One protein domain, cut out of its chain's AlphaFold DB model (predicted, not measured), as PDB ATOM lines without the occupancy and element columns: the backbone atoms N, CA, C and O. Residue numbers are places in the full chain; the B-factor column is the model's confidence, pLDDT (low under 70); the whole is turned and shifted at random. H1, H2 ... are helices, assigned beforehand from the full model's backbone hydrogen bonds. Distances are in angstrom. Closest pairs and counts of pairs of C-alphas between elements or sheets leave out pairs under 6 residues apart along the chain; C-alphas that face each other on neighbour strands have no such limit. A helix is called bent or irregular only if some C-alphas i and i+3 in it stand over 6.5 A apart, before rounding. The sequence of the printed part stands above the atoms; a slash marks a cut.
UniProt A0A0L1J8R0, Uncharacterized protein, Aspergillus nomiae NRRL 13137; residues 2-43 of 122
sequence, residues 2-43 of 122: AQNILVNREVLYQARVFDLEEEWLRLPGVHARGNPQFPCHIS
ATOM      1  N   ALA A   2     290.011-198.040  98.143       41.81
ATOM      2  CA  ALA A   2     290.158-196.601  98.381       41.81
ATOM      3  C   ALA A   2     290.092-196.319  99.891       41.81
ATOM      4  O   ALA A   2     289.066-196.577 100.520       41.81
ATOM      5  N   GLN A   3     291.184-195.829 100.478       49.31
ATOM      6  CA  GLN A   3     291.191-195.355 101.863       49.31
ATOM      7  C   GLN A   3     290.469-194.002 101.963       49.31
ATOM      8  O   GLN A   3     290.535-193.161 101.064       49.31
ATOM      9  N   ASN A   4     289.712-193.831 103.048       54.09
ATOM     10  CA  ASN A   4     288.838-192.685 103.295       54.09
ATOM     11  C   ASN A   4     289.647-191.370 103.350       54.09
ATOM     12  O   ASN A   4     290.745-191.335 103.896       54.09
ATOM     13  N   ILE A   5     289.086-190.266 102.846       51.66
ATOM     14  CA  ILE A   5     289.691-188.918 102.865       51.66
ATOM     15  C   ILE A   5     290.137-188.500 104.277       51.66
ATOM     16  O   ILE A   5     291.138-187.800 104.418       51.66
ATOM     17  N   LEU A   6     289.429-188.935 105.323       50.34
ATOM     18  CA  LEU A   6     289.830-188.696 106.714       50.34
ATOM     19  C   LEU A   6     291.150-189.399 107.071       50.34
ATOM     20  O   LEU A   6     292.018-188.785 107.683       50.34
ATOM     21  N   VAL A   7     291.329-190.637 106.609       58.72
ATOM     22  CA  VAL A   7     292.553-191.434 106.792       58.72
ATOM     23  C   VAL A   7     293.702-190.845 105.970       58.72
ATOM     24  O   VAL A   7     294.807-190.688 106.478       58.72
ATOM     25  N   ASN A   8     293.438-190.402 104.737       57.12
ATOM     26  CA  ASN A   8     294.457-189.754 103.899       57.12
ATOM     27  C   ASN A   8     294.966-188.441 104.513       57.12
ATOM     28  O   ASN A   8     296.145-188.112 104.403       57.12
ATOM     29  N   ARG A   9     294.090-187.680 105.185       57.59
ATOM     30  CA  ARG A   9     294.501-186.482 105.932       57.59
ATOM     31  C   ARG A   9     295.369-186.842 107.131       57.59
ATOM     32  O   ARG A   9     296.351-186.153 107.377       57.59
ATOM     33  N   GLU A  10     295.035-187.911 107.846       68.19
ATOM     34  CA  GLU A  10     295.821-188.395 108.982       68.19
ATOM     35  C   GLU A  10     297.250-188.783 108.573       68.19
ATOM     36  O   GLU A  10     298.198-188.375 109.241       68.19
ATOM     37  N   VAL A  11     297.423-189.452 107.430       67.75
ATOM     38  CA  VAL A  11     298.747-189.810 106.890       67.75
ATOM     39  C   VAL A  11     299.593-188.573 106.569       67.75
ATOM     40  O   VAL A  11     300.779-188.544 106.889       67.75
ATOM     41  N   LEU A  12     298.999-187.516 106.002       68.94
ATOM     42  CA  LEU A  12     299.714-186.259 105.735       68.94
ATOM     43  C   LEU A  12     300.170-185.567 107.027       68.94
ATOM     44  O   LEU A  12     301.290-185.059 107.094       68.94
ATOM     45  N   TYR A  13     299.330-185.564 108.067       72.50
ATOM     46  CA  TYR A  13     299.727-185.044 109.377       72.50
ATOM     47  C   TYR A  13     300.842-185.886 110.001       72.50
ATOM     48  O   TYR A  13     301.786-185.327 110.548       72.50
ATOM     49  N   GLN A  14     300.772-187.211 109.878       72.62
ATOM     50  CA  GLN A  14     301.807-188.116 110.378       72.62
ATOM     51  C   GLN A  14     303.139-187.928 109.638       72.62
ATOM     52  O   GLN A  14     304.174-187.832 110.292       72.62
ATOM     53  N   ALA A  15     303.125-187.780 108.309       74.62
ATOM     54  CA  ALA A  15     304.313-187.445 107.522       74.62
ATOM     55  C   ALA A  15     304.958-186.138 108.009       74.62
ATOM     56  O   ALA A  15     306.158-186.090 108.263       74.62
ATOM     57  N   ARG A  16     304.145-185.100 108.249       79.00
ATOM     58  CA  ARG A  16     304.639-183.817 108.763       79.00
ATOM     59  C   ARG A  16     305.238-183.924 110.168       79.00
ATOM     60  O   ARG A  16     306.177-183.198 110.482       79.00
ATOM     61  N   VAL A  17     304.692-184.792 111.017       82.12
ATOM     62  CA  VAL A  17     305.238-185.053 112.356       82.12
ATOM     63  C   VAL A  17     306.633-185.682 112.268       82.12
ATOM     64  O   VAL A  17     307.477-185.317 113.078       82.12
ATOM     65  N   PHE A  18     306.915-186.525 111.266       75.38
ATOM     66  CA  PHE A  18     308.265-187.065 111.048       75.38
ATOM     67  C   PHE A  18     309.277-186.003 110.635       75.38
ATOM     68  O   PHE A  18     310.353-185.936 111.225       75.38
ATOM     69  N   ASP A  19     308.930-185.145 109.674       81.75
ATOM     70  CA  ASP A  19     309.818-184.047 109.270       81.75
ATOM     71  C   ASP A  19     310.159-183.156 110.479       81.75
ATOM     72  O   ASP A  19     311.300-182.748 110.684       81.75
ATOM     73  N   LEU A  20     309.159-182.898 111.330       84.69
ATOM     74  CA  LEU A  20     309.321-182.114 112.553       84.69
ATOM     75  C   LEU A  20     310.158-182.820 113.622       84.69
ATOM     76  O   LEU A  20     310.840-182.133 114.377       84.69
ATOM     77  N   GLU A  21     310.113-184.150 113.706       83.88
ATOM     78  CA  GLU A  21     310.971-184.935 114.598       83.88
ATOM     79  C   GLU A  21     312.444-184.835 114.165       83.88
ATOM     80  O   GLU A  21     313.311-184.562 114.998       83.88
ATOM     81  N   GLU A  22     312.728-184.959 112.862       83.19
ATOM     82  CA  GLU A  22     314.083-184.816 112.301       83.19
ATOM     83  C   GLU A  22     314.647-183.394 112.494       83.19
ATOM     84  O   GLU A  22     315.849-183.199 112.715       83.19
ATOM     85  N   GLU A  23     313.782-182.381 112.442       88.81
ATOM     86  CA  GLU A  23     314.141-180.975 112.643       88.81
ATOM     87  C   GLU A  23     314.076-180.521 114.108       88.81
ATOM     88  O   GLU A  23     314.525-179.417 114.416       88.81
ATOM     89  N   TRP A  24     313.557-181.341 115.026       89.38
ATOM     90  CA  TRP A  24     313.181-180.923 116.381       89.38
ATOM     91  C   TRP A  24     314.324-180.256 117.146       89.38
ATOM     92  O   TRP A  24     314.191-179.137 117.647       89.38
ATOM     93  N   LEU A  25     315.486-180.913 117.163       86.94
ATOM     94  CA  LEU A  25     316.696-180.405 117.807       86.94
ATOM     95  C   LEU A  25     317.334-179.238 117.051       86.94
ATOM     96  O   LEU A  25     318.326-178.711 117.516       86.94
ATOM     97  N   ARG A  26     316.828-178.831 115.884       88.50
ATOM     98  CA  ARG A  26     317.311-177.657 115.141       88.50
ATOM     99  C   ARG A  26     316.466-176.414 115.425       88.50
ATOM    100  O   ARG A  26     316.887-175.304 115.102       88.50
ATOM    101  N   LEU A  27     315.300-176.568 116.055       88.69
ATOM    102  CA  LEU A  27     314.375-175.467 116.311       88.69
ATOM    103  C   LEU A  27     314.903-174.536 117.423       88.69
ATOM    104  O   LEU A  27     315.150-174.987 118.545       88.69
ATOM    105  N   PRO A  28     315.016-173.213 117.188       88.94
ATOM    106  CA  PRO A  28     315.524-172.266 118.188       88.94
ATOM    107  C   PRO A  28     314.742-172.272 119.510       88.94
ATOM    108  O   PRO A  28     315.324-172.141 120.584       88.94
ATOM    109  N   GLY A  29     313.419-172.469 119.450       87.06
ATOM    110  CA  GLY A  29     312.564-172.539 120.640       87.06
ATOM    111  C   GLY A  29     312.768-173.800 121.490       87.06
ATOM    112  O   GLY A  29     312.532-173.763 122.696       87.06
ATOM    113  N   VAL A  30     313.232-174.895 120.880       87.62
ATOM    114  CA  VAL A  30     313.567-176.158 121.560       87.62
ATOM    115  C   VAL A  30     314.917-176.016 122.263       87.62
ATOM    116  O   VAL A  30     315.024-176.310 123.455       87.62
ATOM    117  N   HIS A  31     315.901-175.430 121.576       84.94
ATOM    118  CA  HIS A  31     317.196-175.070 122.157       84.94
ATOM    119  C   HIS A  31     317.073-174.154 123.373       84.94
ATOM    120  O   HIS A  31     317.648-174.434 124.423       84.94
ATOM    121  N   ALA A  32     316.269-173.091 123.264       87.44
ATOM    122  CA  ALA A  32     316.047-172.143 124.355       87.44
ATOM    123  C   ALA A  32     315.408-172.782 125.605       87.44
ATOM    124  O   ALA A  32     315.504-172.228 126.697       87.44
ATOM    125  N   ARG A  33     314.763-173.949 125.459       86.06
ATOM    126  CA  ARG A  33     314.142-174.723 126.546       86.06
ATOM    127  C   ARG A  33     314.996-175.899 127.029       86.06
ATOM    128  O   ARG A  33     314.505-176.709 127.810       86.06
ATOM    129  N   GLY A  34     316.250-175.999 126.588       86.75
ATOM    130  CA  GLY A  34     317.166-177.052 127.023       86.75
ATOM    131  C   GLY A  34     316.974-178.391 126.309       86.75
ATOM    132  O   GLY A  34     317.253-179.427 126.900       86.75
ATOM    133  N   ASN A  35     316.517-178.378 125.052       87.12
ATOM    134  CA  ASN A  35     316.373-179.569 124.203       87.12
ATOM    135  C   ASN A  35     315.482-180.673 124.806       87.12
ATOM    136  O   ASN A  35     315.942-181.805 124.983       87.12
ATOM    137  N   PRO A  36     314.204-180.378 125.122       87.69
ATOM    138  CA  PRO A  36     313.255-181.416 125.518       87.69
ATOM    139  C   PRO A  36     313.143-182.500 124.438       87.69
ATOM    140  O   PRO A  36     313.364-182.227 123.260       87.69
ATOM    141  N   GLN A  37     312.767-183.723 124.816       85.56
ATOM    142  CA  GLN A  37     312.474-184.780 123.839       85.56
ATOM    143  C   GLN A  37     311.252-184.423 122.980       85.56
ATOM    144  O   GLN A  37     310.391-183.645 123.401       85.56
ATOM    145  N   PHE A  38     311.186-184.987 121.771       84.56
ATOM    146  CA  PHE A  38     310.059-184.776 120.869       84.56
ATOM    147  C   PHE A  38     308.764-185.328 121.501       84.56
ATOM    148  O   PHE A  38     308.764-186.453 122.007       84.56
ATOM    149  N   PRO A  39     307.662-184.555 121.530       82.62
ATOM    150  CA  PRO A  39     306.481-184.890 122.329       82.62
ATOM    151  C   PRO A  39     305.584-185.970 121.709       82.62
ATOM    152  O   PRO A  39     304.674-186.457 122.376       82.62
ATOM    153  N   CYS A  40     305.798-186.329 120.443       78.06
ATOM    154  CA  CYS A  40     305.009-187.342 119.749       78.06
ATOM    155  C   CYS A  40     305.831-188.621 119.565       78.06
ATOM    156  O   CYS A  40     307.033-188.568 119.341       78.06
ATOM    157  N   HIS A  41     305.172-189.776 119.641       70.00
ATOM    158  CA  HIS A  41     305.774-191.070 119.326       70.00
ATOM    159  C   HIS A  41     304.948-191.725 118.227       70.00
ATOM    160  O   HIS A  41     303.787-192.080 118.441       70.00
ATOM    161  N   ILE A  42     305.543-191.883 117.049       66.44
ATOM    162  CA  ILE A  42     304.996-192.720 115.985       66.44
ATOM    163  C   ILE A  42     305.882-193.963 115.908       66.44
ATOM    164  O   ILE A  42     307.103-193.861 115.994       66.44
ATOM    165  N   SER A  43     305.285-195.151 115.792       72.25
ATOM    166  CA  SER A  43     306.081-196.372 115.666       72.25
ATOM    167  C   SER A  43     306.921-196.333 114.387       72.25
ATOM    168  O   SER A  43     306.461-195.880 113.336       72.25
TER     169      SER A  43
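AT A GLANCE: This is residues 2 to 43 of the 122 residues of an uncharacterized protein of Aspergillus nomiae NRRL 13137 (UniProt A0A0L1J8R0). One long helix, H1, makes the length of a rod; after its last residue, Arg 26, the backbone turns through the short helix H2, and an unnamed tail, residues 32 to 43, folds back beside the later part of H1. Residues 2 to 13, of which 5 to 13 belong to H1, stick out free. The printed part has 42 residues with two named helices, H1 then H2, and no named strand; it is all helix. It is only just loose, close to extended, with a radius of gyration of the C-alphas of 13.3 A and spans of 44 by 17 by 13 A.

HOW THE PARTS SIT: H1, residues 5 to 26, has a kink of 29 degrees near residue 20. It is irregular: C-alphas 22 and 25 are 7.5 A apart. H2, residues 28 to 31, is close to H1 but not clearly touching; their closest C-alphas, of Leu 25 and His 31, are 6.9 A apart. In H1, 16 of 18 O i to N i+4 pairs are within hydrogen-bond range; H2 is too short for such a pair.

IN THESE COORDINATES: H1 begins at C-alpha 5 (289.691, -188.918, 102.865) and measures 32.3 A. H2 measures 5.1 A and ends at C-alpha 31 (317.196, -175.070, 122.157).

THE WHOLE: The C-alphas farthest apart, of Ala 2 and Ala 32, are 44.1 A apart. The printed part has no cut, and the link from H1 to H2 is tight. Residues 2 to 12 and residue 42 have pLDDT under 70.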